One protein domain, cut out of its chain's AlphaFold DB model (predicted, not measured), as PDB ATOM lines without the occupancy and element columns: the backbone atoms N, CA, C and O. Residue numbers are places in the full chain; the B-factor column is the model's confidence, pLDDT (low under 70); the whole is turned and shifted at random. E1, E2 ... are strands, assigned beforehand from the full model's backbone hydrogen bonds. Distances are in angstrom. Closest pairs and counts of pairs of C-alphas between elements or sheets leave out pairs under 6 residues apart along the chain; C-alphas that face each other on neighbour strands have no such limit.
ATOM      1  N   ILE A 407     190.223  77.250 140.743       89.75
ATOM      2  CA  ILE A 407     190.912  76.622 139.613       89.75
ATOM      3  C   ILE A 407     192.287  77.271 139.431       89.75
ATOM      4  O   ILE A 407     192.448  78.455 139.718       89.75
ATOM      5  N   ILE A 408     193.274  76.513 138.951       89.62
ATOM      6  CA  ILE A 408     194.593  77.057 138.607       89.62
ATOM      7  C   ILE A 408     194.569  77.476 137.138       89.62
ATOM      8  O   ILE A 408     194.385  76.629 136.264       89.62
ATOM      9  N   VAL A 409     194.740  78.769 136.869       85.94
ATOM     10  CA  VAL A 409     194.685  79.335 135.504       85.94
ATOM     11  C   VAL A 409     196.065  79.578 134.892       85.94
ATOM     12  O   VAL A 409     196.192  79.614 133.670       85.94
ATOM     13  N   ALA A 410     197.106  79.651 135.722       84.06
ATOM     14  CA  ALA A 410     198.508  79.687 135.315       84.06
ATOM     15  C   ALA A 410     199.339  78.811 136.262       84.06
ATOM     16  O   ALA A 410     199.090  78.821 137.467       84.06
ATOM     17  N   ASN A 411     200.290  78.036 135.726       86.75
ATOM     18  CA  ASN A 411     201.089  77.083 136.503       86.75
ATOM     19  C   ASN A 411     202.539  76.981 135.989       86.75
ATOM     20  O   ASN A 411     202.882  76.017 135.302       86.75
ATOM     21  N   ASP A 412     203.382  77.973 136.296       88.44
ATOM     22  CA  ASP A 412     204.836  77.889 136.078       88.44
ATOM     23  C   ASP A 412     205.554  77.628 137.408       88.44
ATOM     24  O   ASP A 412     205.614  78.493 138.278       88.44
ATOM     25  N   THR A 413     206.120  76.429 137.557       87.69
ATOM     26  CA  THR A 413     206.837  76.006 138.770       87.69
ATOM     27  C   THR A 413     208.330  76.337 138.751       87.69
ATOM     28  O   THR A 413     209.021  76.082 139.738       87.69
ATOM     29  N   GLY A 414     208.866  76.890 137.660       85.00
ATOM     30  CA  GLY A 414     210.267  77.301 137.595       85.00
ATOM     31  C   GLY A 414     210.543  78.551 138.438       85.00
ATOM     32  O   GLY A 414     209.648  79.333 138.710       85.00
ATOM     33  N   TYR A 415     211.800  78.792 138.811       82.25
ATOM     34  CA  TYR A 415     212.241  80.003 139.519       82.25
ATOM     35  C   TYR A 415     211.724  81.307 138.870       82.25
ATOM     36  O   TYR A 415     211.929  81.539 137.680       82.25
ATOM     37  N   GLY A 416     211.048  82.161 139.642       76.81
ATOM     38  CA  GLY A 416     210.372  83.367 139.141       76.81
ATOM     39  C   GLY A 416     209.057  83.112 138.389       76.81
ATOM     40  O   GLY A 416     208.401  84.067 137.993       76.81
ATOM     41  N   GLY A 417     208.675  81.848 138.201       81.81
ATOM     42  CA  GLY A 417     207.371  81.424 137.703       81.81
ATOM     43  C   GLY A 417     206.272  81.660 138.733       81.81
ATOM     44  O   GLY A 417     206.534  81.738 139.940       81.81
ATOM     45  N   GLU A 418     205.045  81.807 138.245       86.00
ATOM     46  CA  GLU A 418     203.883  82.157 139.055       86.00
ATOM     47  C   GLU A 418     202.763  81.119 138.894       86.00
ATOM     48  O   GLU A 418     202.564  80.544 137.817       86.00
ATOM     49  N   VAL A 419     202.026  80.887 139.982       88.94
ATOM     50  CA  VAL A 419     200.820  80.051 140.000       88.94
ATOM     51  C   VAL A 419     199.638  80.901 140.431       88.94
ATOM     52  O   VAL A 419     199.671  81.532 141.492       88.94
ATOM     53  N   GLU A 420     198.595  80.907 139.603       90.56
ATOM     54  CA  GLU A 420     197.406  81.735 139.791       90.56
ATOM     55  C   GLU A 420     196.179  80.887 140.108       90.56
ATOM     56  O   GLU A 420     195.740  80.075 139.292       90.56
ATOM     57  N   TYR A 421     195.610  81.121 141.288       89.69
ATOM     58  CA  TYR A 421     194.353  80.541 141.740       89.69
ATOM     59  C   TYR A 421     193.208  81.505 141.462       89.69
ATOM     60  O   TYR A 421     193.251  82.645 141.915       89.69
ATOM     61  N   GLN A 422     192.161  81.034 140.794       89.31
ATOM     62  CA  GLN A 422     190.947  81.792 140.502       89.31
ATOM     63  C   GLN A 422     189.734  81.137 141.171       89.31
ATOM     64  O   GLN A 422     189.520  79.937 141.015       89.31
ATOM     65  N   CYS A 423     188.914  81.909 141.885       87.44
ATOM     66  CA  CYS A 423     187.668  81.414 142.470       87.44
ATOM     67  C   CYS A 423     186.652  81.000 141.391       87.44
ATOM     68  O   CYS A 423     186.507  81.653 140.357       87.44
ATOM     69  N   VAL A 424     185.898  79.932 141.653       86.62
ATOM     70  CA  VAL A 424     184.858  79.440 140.740       86.62
ATOM     71  C   VAL A 424     183.581  80.285 140.864       86.62
ATOM     72  O   VAL A 424     183.095  80.561 141.960       86.62
ATOM     73  N   GLY A 425     182.984  80.667 139.733       83.12
ATOM     74  CA  GLY A 425     181.700  81.378 139.707       83.12
ATOM     75  C   GLY A 425     181.776  82.793 140.291       83.12
ATOM     76  O   GLY A 425     182.622  83.587 139.894       83.12
ATOM     77  N   ASN A 426     180.858  83.129 141.204       75.31
ATOM     78  CA  ASN A 426     180.789  84.430 141.885       75.31
ATOM     79  C   ASN A 426     181.426  84.426 143.291       75.31
ATOM     80  O   ASN A 426     181.212  85.368 144.055       75.31
ATOM     81  N   MET A 427     182.167  83.372 143.643       81.56
ATOM     82  CA  MET A 427     182.840  83.246 144.938       81.56
ATOM     83  C   MET A 427     184.098  84.120 145.003       81.56
ATOM     84  O   MET A 427     184.702  84.437 143.977       81.56
ATOM     85  N   ARG A 428     184.496  84.512 146.216       82.88
ATOM     86  CA  ARG A 428     185.662  85.366 146.490       82.88
ATOM     87  C   ARG A 428     186.448  84.831 147.683       82.88
ATOM     88  O   ARG A 428     185.892  84.129 148.529       82.88
ATOM     89  N   PHE A 429     187.730  85.167 147.753       85.94
ATOM     90  CA  PHE A 429     188.559  84.886 148.919       85.94
ATOM     91  C   PHE A 429     188.078  85.731 150.119       85.94
ATOM     92  O   PHE A 429     187.933  86.948 149.976       85.94
ATOM     93  N   PRO A 430     187.784  85.135 151.291       80.62
ATOM     94  CA  PRO A 430     187.177  85.858 152.416       80.62
ATOM     95  C   PRO A 430     188.054  86.961 153.021       80.62
ATOM     96  O   PRO A 430     187.535  87.940 153.555       80.62
ATOM     97  N   ASP A 431     189.373  86.798 152.955       78.75
ATOM     98  CA  ASP A 431     190.358  87.672 153.588       78.75
ATOM     99  C   ASP A 431     190.517  89.018 152.871       78.75
ATOM    100  O   ASP A 431     190.595  90.052 153.529       78.75
ATOM    101  N   ASP A 432     190.523  89.021 151.537       73.56
ATOM    102  CA  ASP A 432     190.770  90.223 150.727       73.56
ATOM    103  C   ASP A 432     189.687  90.513 149.676       73.56
ATOM    104  O   ASP A 432     189.774  91.510 148.955       73.56
ATOM    105  N   GLN A 433     188.638  89.685 149.615       73.19
ATOM    106  CA  GLN A 433     187.492  89.828 148.711       73.19
ATOM    107  C   GLN A 433     187.868  89.727 147.221       73.19
ATOM    108  O   GLN A 433     187.081  90.107 146.344       73.19
ATOM    109  N   THR A 434     189.058  89.219 146.903       77.31
ATOM    110  CA  THR A 434     189.521  89.060 145.523       77.31
ATOM    111  C   THR A 434     188.967  87.787 144.887       77.31
ATOM    112  O   THR A 434     188.523  86.859 145.562       77.31
ATOM    113  N   THR A 435     188.971  87.739 143.556       78.19
ATOM    114  CA  THR A 435     188.651  86.526 142.789       78.19
ATOM    115  C   THR A 435     189.899  85.743 142.378       78.19
ATOM    116  O   THR A 435     189.755  84.648 141.841       78.19
ATOM    117  N   HIS A 436     191.103  86.284 142.619       84.25
ATOM    118  CA  HIS A 436     192.382  85.691 142.227       84.25
ATOM    119  C   HIS A 436     193.434  85.844 143.328       84.25
ATOM    120  O   HIS A 436     193.575  86.929 143.887       84.25
ATOM    121  N   LYS A 437     194.226  84.793 143.570       85.62
ATOM    122  CA  LYS A 437     195.450  84.846 144.385       85.62
ATOM    123  C   LYS A 437     196.628  84.283 143.604       85.62
ATOM    124  O   LYS A 437     196.500  83.272 142.916       85.62
ATOM    125  N   LEU A 438     197.782  84.928 143.744       86.31
ATOM    126  CA  LEU A 438     199.012  84.550 143.056       86.31
ATOM    127  C   LEU A 438     200.096  84.160 144.056       86.31
ATOM    128  O   LEU A 438     200.239  84.790 145.104       86.31
ATOM    129  N   THR A 439     200.895  83.166 143.690       87.00
ATOM    130  CA  THR A 439     202.151  82.837 144.364       87.00
ATOM    131  C   THR A 439     203.299  82.769 143.359       87.00
ATOM    132  O   THR A 439     203.075  82.422 142.200       87.00
ATOM    133  N   SER A 440     204.520  83.086 143.790       86.00
ATOM    134  CA  SER A 440     205.709  83.087 142.930       86.00
ATOM    135  C   SER A 440     206.814  82.190 143.500       86.00
ATOM    136  O   SER A 440     207.049  82.158 144.713       86.00
ATOM    137  N   CYS A 441     207.511  81.459 142.628       84.50
ATOM    138  CA  CYS A 441     208.594  80.555 143.010       84.50
ATOM    139  C   CYS A 441     209.881  81.336 143.312       84.50
ATOM    140  O   CYS A 441     210.428  82.034 142.456       84.50
ATOM    141  N   THR A 442     210.397  81.203 144.532       81.81
ATOM    142  CA  THR A 442     211.582  81.928 145.006       81.81
ATOM    143  C   THR A 442     212.886  81.153 144.774       81.81
ATOM    144  O   THR A 442     212.898  79.964 144.450       81.81
ATOM    145  N   TYR A 443     214.028  81.815 145.002       76.31
ATOM    146  CA  TYR A 443     215.364  81.209 144.871       76.31
ATOM    147  C   TYR A 443     215.567  79.977 145.769       76.31
ATOM    148  O   TYR A 443     216.323  79.066 145.415       76.31
ATOM    149  N   GLY A 444     214.884  79.941 146.918       79.69
ATOM    150  CA  GLY A 444     214.938  78.849 147.890       79.69
ATOM    151  C   GLY A 444     214.118  77.615 147.508       79.69
ATOM    152  O   GLY A 444     213.974  76.732 148.346       79.69
ATOM    153  N   LYS A 445     213.576  77.547 146.279       84.50
ATOM    154  CA  LYS A 445     212.617  76.517 145.837       84.50
ATOM    155  C   LYS A 445     211.353  76.478 146.707       84.50
ATOM    156  O   LYS A 445     210.793  75.418 146.968       84.50
ATOM    157  N   THR A 446     210.913  77.645 147.167       87.38
ATOM    158  CA  THR A 446     209.713  77.822 147.994       87.38
ATOM    159  C   THR A 446     208.789  78.864 147.385       87.38
ATOM    160  O   THR A 446     209.242  79.759 146.671       87.38
ATOM    161  N   TRP A 447     207.499  78.747 147.677       87.00
ATOM    162  CA  TRP A 447     206.461  79.647 147.189       87.00
ATOM    163  C   TRP A 447     206.278  80.852 148.110       87.00
ATOM    164  O   TRP A 447     206.280  80.706 149.331       87.00
ATOM    165  N   SER A 448     206.113  82.040 147.528       84.94
ATOM    166  CA  SER A 448     205.834  83.272 148.265       84.94
ATOM    167  C   SER A 448     204.773  84.108 147.538       84.94
ATOM    168  O   SER A 448     205.011  84.493 146.391       84.94
ATOM    169  N   PRO A 449     203.627  84.418 148.172       85.81
ATOM    170  CA  PRO A 449     203.175  83.921 149.480       85.81
ATOM    171  C   PRO A 449     202.934  82.400 149.476       85.81
ATOM    172  O   PRO A 449     202.664  81.833 148.421       85.81
ATOM    173  N   ASP A 450     203.026  81.735 150.630       87.69
ATOM    174  CA  ASP A 450     202.808  80.282 150.729       87.69
ATOM    175  C   ASP A 450     201.337  79.919 150.409       87.69
ATOM    176  O   ASP A 450     200.439  80.333 151.152       87.69
ATOM    177  N   PRO A 451     201.061  79.133 149.346       88.06
ATOM    178  CA  PRO A 451     199.706  78.771 148.936       88.06
ATOM    179  C   PRO A 451     198.938  77.973 149.982       88.06
ATOM    180  O   PRO A 451     197.710  77.975 149.969       88.06
ATOM    181  N   SER A 452     199.635  77.292 150.896       86.75
ATOM    182  CA  SER A 452     198.987  76.566 151.990       86.75
ATOM    183  C   SER A 452     198.278  77.492 152.988       86.75
ATOM    184  O   SER A 452     197.401  77.039 153.721       86.75
ATOM    185  N   GLY A 453     198.615  78.788 152.992       85.69
ATOM    186  CA  GLY A 453     197.969  79.811 153.813       85.69
ATOM    187  C   GLY A 453     196.747  80.476 153.171       85.69
ATOM    188  O   GLY A 453     196.114  81.309 153.817       85.69
ATOM    189  N   PHE A 454     196.404  80.158 151.919       90.50
ATOM    190  CA  PHE A 454     195.261  80.772 151.240       90.50
ATOM    191  C   PHE A 454     193.928  80.158 151.718       90.50
ATOM    192  O   PHE A 454     193.780  78.933 151.695       90.50
ATOM    193  N   PRO A 455     192.935  80.974 152.134       88.94
ATOM    194  CA  PRO A 455     191.622  80.468 152.529       88.94
ATOM    195  C   PRO A 455     190.816  79.965 151.314       88.94
ATOM    196  O   PRO A 455     191.062  80.400 150.191       88.94
ATOM    197  N   PRO A 456     189.834  79.068 151.502       88.94
ATOM    198  CA  PRO A 456     188.935  78.642 150.427       88.94
ATOM    199  C   PRO A 456     187.983  79.772 149.996       88.94
ATOM    200  O   PRO A 456     187.628  80.626 150.806       88.94
ATOM    201  N   CYS A 457     187.536  79.770 148.733       88.00
ATOM    202  CA  CYS A 457     186.583  80.779 148.253       88.00
ATOM    203  C   CYS A 457     185.157  80.510 148.756       88.00
ATOM    204  O   CYS A 457     184.691  79.366 148.751       88.00
ATOM    205  N   GLU A 458     184.437  81.580 149.101       84.25
ATOM    206  CA  GLU A 458     183.060  81.542 149.606       84.25
ATOM    207  C   GLU A 458     182.180  82.608 148.925       84.25
ATOM    208  O   GLU A 458     182.674  83.521 148.258       84.25
ATOM    209  N   VAL A 459     180.854  82.490 149.063       80.06
ATOM    210  CA  VAL A 459     179.900  83.513 148.597       80.06
ATOM    211  C   VAL A 459     179.730  84.567 149.686       80.06
ATOM    212  O   VAL A 459     179.401  84.241 150.824       80.06
ATOM    213  N   ILE A 460     179.901  85.836 149.330       68.81
ATOM    214  CA  ILE A 460     179.910  86.951 150.282       68.81
ATOM    215  C   ILE A 460     178.586  87.711 150.161       68.81
ATOM    216  O   ILE A 460     178.133  87.972 149.053       68.81
ATOM    217  N   THR A 461     177.923  88.014 151.286       63.09
ATOM    218  CA  THR A 461     176.620  88.715 151.324       63.09
ATOM    219  C   THR A 461     176.611  89.786 152.429       63.09
ATOM    220  O   THR A 461     177.039  89.509 153.546       63.09
ATOM    221  N   GLY A 462     176.151  91.016 152.141       63.66
ATOM    222  CA  GLY A 462     176.111  92.135 153.110       63.66
ATOM    223  C   GLY A 462     176.442  93.518 152.509       63.66
ATOM    224  O   GLY A 462     176.483  93.643 151.287       63.66
ATOM    225  N   PRO A 463     176.643  94.589 153.310       62.28
ATOM    226  CA  PRO A 463     177.421  95.762 152.882       62.28
ATOM    227  C   PRO A 463     178.890  95.360 152.668       62.28
ATOM    228  O   PRO A 463     179.348  94.402 153.290       62.28
ATOM    229  N   CYS A 464     179.636  96.070 151.813       68.69
ATOM    230  CA  CYS A 464     181.044  95.738 151.587       68.69
ATOM    231  C   CYS A 464     181.810  95.814 152.919       68.69
ATOM    232  O   CYS A 464     181.786  96.845 153.594       68.69
ATOM    233  N   SER A 465     182.475  94.718 153.298       62.59
ATOM    234  CA  SER A 465     183.128  94.493 154.603       62.59
ATOM    235  C   SER A 465     184.330  95.410 154.889       62.59
ATOM    236  O   SER A 465     184.973  95.293 155.930       62.59
ATOM    237  N   GLY A 466     184.603  96.361 153.996       70.00
ATOM    238  CA  GLY A 466     185.655  97.360 154.094       70.00
ATOM    239  C   GLY A 466     185.897  98.056 152.755       70.00
ATOM    240  O   GLY A 466     185.189  97.827 151.763       70.00
ATOM    241  N   LEU A 467     186.912  98.919 152.727       73.25
ATOM    242  CA  LEU A 467     187.491  99.399 151.472       73.25
ATOM    243  C   LEU A 467     188.178  98.224 150.750       73.25
ATOM    244  O   LEU A 467     188.684  97.322 151.419       73.25
ATOM    245  N   PRO A 468     188.184  98.199 149.407       74.25
ATOM    246  CA  PRO A 468     188.838  97.135 148.655       74.25
ATOM    247  C   PRO A 468     190.343  97.141 148.932       74.25
ATOM    248  O   PRO A 468     190.950  98.207 149.057       74.25
ATOM    249  N   VAL A 469     190.957  95.957 148.988       72.31
ATOM    250  CA  VAL A 469     192.419  95.845 149.020       72.31
ATOM    251  C   VAL A 469     192.952  96.291 147.661       72.31
ATOM    252  O   VAL A 469     192.620  95.712 146.625       72.31
ATOM    253  N   LEU A 470     193.732  97.367 147.664       76.25
ATOM    254  CA  LEU A 470     194.284  97.958 146.452       76.25
ATOM    255  C   LEU A 470     195.657  97.349 146.139       76.25
ATOM    256  O   LEU A 470     196.387  97.003 147.068       76.25
ATOM    257  N   PRO A 471     196.029  97.228 144.852       72.50
ATOM    258  CA  PRO A 471     197.398  96.895 144.476       72.50
ATOM    259  C   PRO A 471     198.370  97.974 144.978       72.50
ATOM    260  O   PRO A 471     197.980  99.131 145.168       72.50
ATOM    261  N   ASP A 472     199.633  97.596 145.179       69.81
ATOM    262  CA  ASP A 472     200.679  98.516 145.634       69.81
ATOM    263  C   ASP A 472     200.695  99.798 144.789       69.81
ATOM    264  O   ASP A 472     200.627  99.753 143.566       69.81
ATOM    265  N   ARG A 473     200.792 100.964 145.439       77.62
ATOM    266  CA  ARG A 473     200.797 102.281 144.772       77.62
ATOM    267  C   ARG A 473     199.523 102.609 143.979       77.62
ATOM    268  O   ARG A 473     199.560 103.407 143.040       77.62
ATOM    269  N   ALA A 474     198.382 102.040 144.369       83.50
ATOM    270  CA  ALA A 474     197.056 102.525 143.997       83.50
ATOM    271  C   ALA A 474     196.306 103.090 145.214       83.50
ATOM    272  O   ALA A 474     196.498 102.655 146.348       83.50
ATOM    273  N   PHE A 475     195.436 104.067 144.972       84.00
ATOM    274  CA  PHE A 475     194.630 104.741 145.984       84.00
ATOM    275  C   PHE A 475     193.176 104.897 145.522       84.00
ATOM    276  O   PHE A 475     192.871 104.862 144.328       84.00
ATOM    277  N   LEU A 476     192.271 105.059 146.487       85.88
ATOM    278  CA  LEU A 476     190.835 105.205 146.255       85.88
ATOM    279  C   LEU A 476     190.395 106.654 146.479       85.88
ATOM    280  O   LEU A 476     190.873 107.313 147.401       85.88
ATOM    281  N   ASP A 477     189.462 107.133 145.661       78.94
ATOM    282  CA  ASP A 477     188.914 108.496 145.723       78.94
ATOM    283  C   ASP A 477     187.733 108.676 146.703       78.94
ATOM    284  O   ASP A 477     187.263 109.796 146.902       78.94
ATOM    285  N   THR A 478     187.260 107.601 147.342       75.81
ATOM    286  CA  THR A 478     186.116 107.606 148.271       75.81
ATOM    287  C   THR A 478     186.381 106.770 149.520       75.81
ATOM    288  O   THR A 478     187.236 105.888 149.535       75.81
ATOM    289  N   ASN A 479     185.614 107.030 150.578       75.12
ATOM    290  CA  ASN A 479     185.630 106.278 151.833       75.12
ATOM    291  C   ASN A 479     184.295 105.562 152.134       75.12
ATOM    292  O   ASN A 479     184.150 104.970 153.203       75.12
ATOM    293  N   SER A 480     183.316 105.617 151.220       75.50
ATOM    294  CA  SER A 480     182.006 104.979 151.405       75.50
ATOM    295  C   SER A 480     182.043 103.488 151.054       75.50
ATOM    296  O   SER A 480     182.521 103.103 149.990       75.50
ATOM    297  N   THR A 481     181.471 102.652 151.923       74.88
ATOM    298  CA  THR A 481     181.308 101.195 151.730       74.88
ATOM    299  C   THR A 481     179.841 100.775 151.573       74.88
ATOM    300  O   THR A 481     179.512  99.586 151.612       74.88
ATOM    301  N   ALA A 482     178.934 101.741 151.391       76.00
ATOM    302  CA  ALA A 482     177.516 101.467 151.199       76.00
ATOM    303  C   ALA A 482     177.267 100.699 149.889       76.00
ATOM    304  O   ALA A 482     177.890 100.977 148.861       76.00
ATOM    305  N   SER A 483     176.313  99.769 149.907       73.75
ATOM    306  CA  SER A 483     175.882  99.059 148.698       73.75
ATOM    307  C   SER A 483     175.380 100.052 147.644       73.75
ATOM    308  O   SER A 483     174.567 100.923 147.946       73.75
ATOM    309  N   GLY A 484     175.869  99.927 146.412       75.00
ATOM    310  CA  GLY A 484     175.632 100.863 145.312       75.00
ATOM    311  C   GLY A 484     176.663 101.993 145.193       75.00
ATOM    312  O   GLY A 484     176.571 102.778 144.251       75.00
ATOM    313  N   THR A 485     177.651 102.086 146.096       80.81
ATOM    314  CA  THR A 485     178.732 103.084 145.988       80.81
ATOM    315  C   THR A 485     179.566 102.833 144.734       80.81
ATOM    316  O   THR A 485     180.050 101.720 144.527       80.81
ATOM    317  N   ILE A 486     179.769 103.882 143.936       81.44
ATOM    318  CA  ILE A 486     180.713 103.913 142.815       81.44
ATOM    319  C   ILE A 486     181.982 104.627 143.293       81.44
ATOM    320  O   ILE A 486     181.891 105.713 143.863       81.44
ATOM    321  N   ALA A 487     183.139 104.014 143.071       82.62
ATOM    322  CA  ALA A 487     184.449 104.535 143.448       82.62
ATOM    323  C   ALA A 487     185.417 104.487 142.262       82.62
ATOM    324  O   ALA A 487     185.294 103.615 141.400       82.62
ATOM    325  N   THR A 488     186.407 105.376 142.233       84.69
ATOM    326  CA  THR A 488     187.505 105.354 141.261       84.69
ATOM    327  C   THR A 488     188.806 104.967 141.955       84.69
ATOM    328  O   THR A 488     189.309 105.672 142.829       84.69
ATOM    329  N   VAL A 489     189.390 103.850 141.529       85.75
ATOM    330  CA  VAL A 489     190.750 103.461 141.910       85.75
ATOM    331  C   VAL A 489     191.721 104.143 140.956       85.75
ATOM    332  O   VAL A 489     191.589 103.975 139.745       85.75
ATOM    333  N   SER A 490     192.689 104.886 141.480       86.25
ATOM    334  CA  SER A 490     193.721 105.588 140.705       86.25
ATOM    335  C   SER A 490     195.115 105.119 141.112       86.25
ATOM    336  O   SER A 490     195.329 104.732 142.256       86.25
ATOM    337  N   THR A 491     196.080 105.155 140.198       86.75
ATOM    338  CA  THR A 491     197.484 104.834 140.497       86.75
ATOM    339  C   THR A 491     198.283 106.072 140.915       86.75
ATOM    340  O   THR A 491     197.996 107.196 140.492       86.75
ATOM    341  N   GLU A 492     199.317 105.879 141.740       84.44
ATOM    342  CA  GLU A 492     200.337 106.900 141.996       84.44
ATOM    343  C   GLU A 492     201.022 107.329 140.687       84.44
ATOM    344  O   GLU A 492     201.078 106.590 139.698       84.44
ATOM    345  N   ALA A 493     201.574 108.545 140.668       77.44
ATOM    346  CA  ALA A 493     202.295 109.042 139.502       77.44
ATOM    347  C   ALA A 493     203.455 108.098 139.140       77.44
ATOM    348  O   ALA A 493     204.296 107.784 139.980       77.44
ATOM    349  N   GLY A 494     203.483 107.652 137.881       74.94
ATOM    350  CA  GLY A 494     204.484 106.702 137.396       74.94
ATOM    351  C   GLY A 494     204.075 105.241 137.415       74.94
ATOM    352  O   GLY A 494     204.885 104.398 137.041       74.94
ATOM    353  N   PHE A 495     202.835 104.939 137.798       82.62
ATOM    354  CA  PHE A 495     202.276 103.591 137.776       82.62
ATOM    355  C   PHE A 495     201.034 103.546 136.886       82.62
ATOM    356  O   PHE A 495     200.283 104.519 136.799       82.62
ATOM    357  N   LYS A 496     200.820 102.416 136.215       83.44
ATOM    358  CA  LYS A 496     199.618 102.102 135.429       83.44
ATOM    359  C   LYS A 496     199.138 100.699 135.789       83.44
ATOM    360  O   LYS A 496     199.929  99.881 136.245       83.44
ATOM    361  N   PHE A 497     197.860 100.400 135.610       84.44
ATOM    362  CA  PHE A 497     197.365  99.027 135.698       84.44
ATOM    363  C   PHE A 497     197.909  98.197 134.522       84.44
ATOM    364  O   PHE A 497     198.213  98.747 133.463       84.44
ATOM    365  N   GLN A 498     198.024  96.875 134.685       76.62
ATOM    366  CA  GLN A 498     198.528  95.970 133.633       76.62
ATOM    367  C   GLN A 498     197.787  96.075 132.290       76.62
ATOM    368  O   GLN A 498     198.373  95.795 131.251       76.62
ATOM    369  N   ASP A 499     196.526  96.506 132.288       77.69
ATOM    370  CA  ASP A 499     195.748  96.738 131.066       77.69
ATOM    371  C   ASP A 499     196.023  98.100 130.397       77.69
ATOM    372  O   ASP A 499     195.354  98.472 129.435       77.69
ATOM    373  N   GLY A 500     197.001  98.854 130.906       76.44
ATOM    374  CA  GLY A 500     197.438 100.144 130.381       76.44
ATOM    375  C   GLY A 500     196.668 101.352 130.919       76.44
ATOM    376  O   GLY A 500     197.014 102.483 130.579       76.44
ATOM    377  N   THR A 501     195.648 101.153 131.758       85.00
ATOM    378  CA  THR A 501     194.834 102.249 132.308       85.00
ATOM    379  C   THR A 501     195.457 102.876 133.562       85.00
ATOM    380  O   THR A 501     196.228 102.240 134.276       85.00
ATOM    381  N   PHE A 502     195.127 104.138 133.859       82.31
ATOM    382  CA  PHE A 502     195.614 104.853 135.059       82.31
ATOM    383  C   PHE A 502     194.566 104.957 136.173       82.31
ATOM    384  O   PHE A 502     194.883 105.291 137.313       82.31
ATOM    385  N   PHE A 503     193.304 104.710 135.831       84.38
ATOM    386  CA  PHE A 503     192.190 104.721 136.762       84.38
ATOM    387  C   PHE A 503     191.129 103.707 136.330       84.38
ATOM    388  O   PHE A 503     190.961 103.440 135.138       84.38
ATOM    389  N   LYS A 504     190.400 103.152 137.300       82.94
ATOM    390  CA  LYS A 504     189.294 102.214 137.084       82.94
ATOM    391  C   LYS A 504     188.119 102.550 137.980       82.94
ATOM    392  O   LYS A 504     188.292 102.813 139.164       82.94
ATOM    393  N   THR A 505     186.920 102.473 137.422       81.94
ATOM    394  CA  THR A 505     185.681 102.609 138.185       81.94
ATOM    395  C   THR A 505     185.250 101.250 138.727       81.94
ATOM    396  O   THR A 505     185.150 100.282 137.976       81.94
ATOM    397  N   ILE A 506     184.981 101.190 140.026       83.00
ATOM    398  CA  ILE A 506     184.515 100.005 140.746       83.00
ATOM    399  C   ILE A 506     183.192 100.317 141.445       83.00
ATOM    400  O   ILE A 506     182.899 101.470 141.760       83.00
ATOM    401  N   ILE A 507     182.380  99.289 141.682       81.50
ATOM    402  CA  ILE A 507     181.062  99.435 142.313       81.50
ATOM    403  C   ILE A 507     180.938  98.417 143.446       81.50
ATOM    404  O   ILE A 507     181.232  97.241 143.235       81.50
ATOM    405  N   CYS A 508     180.496  98.852 144.627       78.94
ATOM    406  CA  CYS A 508     180.119  97.956 145.720       78.94
ATOM    407  C   CYS A 508     178.723  97.379 145.435       78.94
ATOM    408  O   CYS A 508     177.740  98.123 145.422       78.94
ATOM    409  N   LYS A 509     178.618  96.071 145.185       73.75
ATOM    410  CA  LYS A 509     177.348  95.377 144.922       73.75
ATOM    411  C   LYS A 509     177.395  93.964 145.510       73.75
ATOM    412  O   LYS A 509     178.424  93.304 145.438       73.75
ATOM    413  N   ASP A 510     176.282  93.506 146.083       68.75
ATOM    414  CA  ASP A 510     176.131  92.139 146.608       68.75
ATOM    415  C   ASP A 510     177.191  91.763 147.671       68.75
ATOM    416  O   ASP A 510     177.645  90.631 147.736       68.75
ATOM    417  N   GLY A 511     177.611  92.721 148.508       66.06
ATOM    418  CA  GLY A 511     178.593  92.499 149.583       66.06
ATOM    419  C   GLY A 511     180.062  92.527 149.182       66.06
ATOM    420  O   GLY A 511     180.909  92.434 150.065       66.06
ATOM    421  N   GLY A 512     180.377  92.737 147.901       68.62
ATOM    422  CA  GLY A 512     181.750  92.861 147.416       68.62
ATOM    423  C   GLY A 512     181.949  94.024 146.446       68.62
ATOM    424  O   GLY A 512     181.016  94.523 145.813       68.62
ATOM    425  N   TRP A 513     183.197  94.460 146.300       75.19
ATOM    426  CA  TRP A 513     183.569  95.386 145.236       75.19
ATOM    427  C   TRP A 513     183.704  94.615 143.920       75.19
ATOM    428  O   TRP A 513     184.390  93.595 143.863       75.19
ATOM    429  N   ASN A 514     183.090  95.109 142.841       75.31
ATOM    430  CA  ASN A 514     183.306  94.598 141.483       75.31
ATOM    431  C   ASN A 514     184.677  95.049 140.953       75.31
ATOM    432  O   ASN A 514     184.784  95.839 140.016       75.31
ATOM    433  N   PHE A 515     185.719  94.599 141.638       70.94
ATOM    434  CA  PHE A 515     187.113  94.849 141.341       70.94
ATOM    435  C   PHE A 515     187.822  93.500 141.260       70.94
ATOM    436  O   PHE A 515     187.663  92.648 142.140       70.94
ATOM    437  N   THR A 516     188.577  93.313 140.186       65.81
ATOM    438  CA  THR A 516     189.548  92.228 140.050       65.81
ATOM    439  C   THR A 516     190.899  92.814 140.419       65.81
ATOM    440  O   THR A 516     191.227  93.909 139.961       65.81
ATOM    441  N   MET A 517     191.669  92.121 141.255       59.44
ATOM    442  CA  MET A 517     192.996  92.588 141.648       59.44
ATOM    443  C   MET A 517     193.895  92.613 140.403       59.44
ATOM    444  O   MET A 517     194.258  91.570 139.870       59.44
ATOM    445  N   ILE A 518     194.201  93.811 139.904       65.44
ATOM    446  CA  ILE A 518     195.068  94.029 138.741       65.44
ATOM    447  C   ILE A 518     196.353  94.664 139.253       65.44
ATOM    448  O   ILE A 518     196.303  95.672 139.956       65.44
ATOM    449  N   ARG A 519     197.508  94.088 138.908       70.31
ATOM    450  CA  ARG A 519     198.801  94.633 139.331       70.31
ATOM    451  C   ARG A 519     199.034  96.008 138.714       70.31
ATOM    452  O   ARG A 519     198.679  96.262 137.560       70.31
ATOM    453  N   THR A 520     199.681  96.876 139.476       77.44
ATOM    454  CA  THR A 520     200.291  98.085 138.935       77.44
ATOM    455  C   THR A 520     201.658  97.740 138.362       77.44
ATOM    456  O   THR A 520     202.472  97.096 139.024       77.44
ATOM    457  N   THR A 521     201.941  98.200 137.157       78.38
ATOM    458  CA  THR A 521     203.281  98.202 136.577       78.38
ATOM    459  C   THR A 521     203.807  99.628 136.535       78.38
ATOM    460  O   THR A 521     203.044 100.599 136.538       78.38
ATOM    461  N   VAL A 522     205.130  99.769 136.540       79.44
ATOM    462  CA  VAL A 522     205.760 101.075 136.336       79.44
ATOM    463  C   VAL A 522     205.435 101.534 134.915       79.44
ATOM    464  O   VAL A 522     205.468 100.739 133.976       79.44
ATOM    465  N   VAL A 523     205.095 102.808 134.755       82.56
ATOM    466  CA  VAL A 523     204.951 103.432 133.441       82.56
ATOM    467  C   VAL A 523     206.310 103.388 132.763       82.56
ATOM    468  O   VAL A 523     207.268 103.986 133.240       82.56
TER     469      VAL A 523
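What this domain is: This is residues 407 to 523 of the 737 residues of the protein "sushi, von Willebrand factor type A, EGF and pentraxin domain-containing protein 1" of Lingula unguis (UniProt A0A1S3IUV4). Little regular structure: a flat body of two lobes, sheet E1-E2-E3 in one, sheet E4-E5-E7 and pair E6-E8 in the other, with antiparallel neighbours. The 117 printed residues hold strands E1 to E8 in order, 39 residues, and no named helix: all strand. It is compact, radius of gyration of the C-alphas 15.2 A, spanning 43 by 35 by 19 A.

How they stand to each other: E1, residues 407-411, E2, 418-423, and E3, 436-441, form a meander of antiparallel hairpins. E5, 486-491, forms a hairpin with E4, 474-476, and neighbours E7, 503-509. E6, 495-497, and E8, 520-522, are antiparallel. Within hydrogen-bond range are N 409-O 420 at 2.9 A, and N 421-O 437, N 475-O 490, N 489-O 504 and N 521-O 496 each at 2.8 A.

Where its parts are: E1 begins at C-alpha 407 (190.912, 76.622, 139.613), E7 measures 19.3 A from first to last C-alpha, and E8 ends at C-alpha 522 (205.760, 101.075, 136.336).

The domain as a whole: The printed part has no cut; links E2-E3 and E3-E4 are long. 13 residues, among them 460-465, are under pLDDT 70.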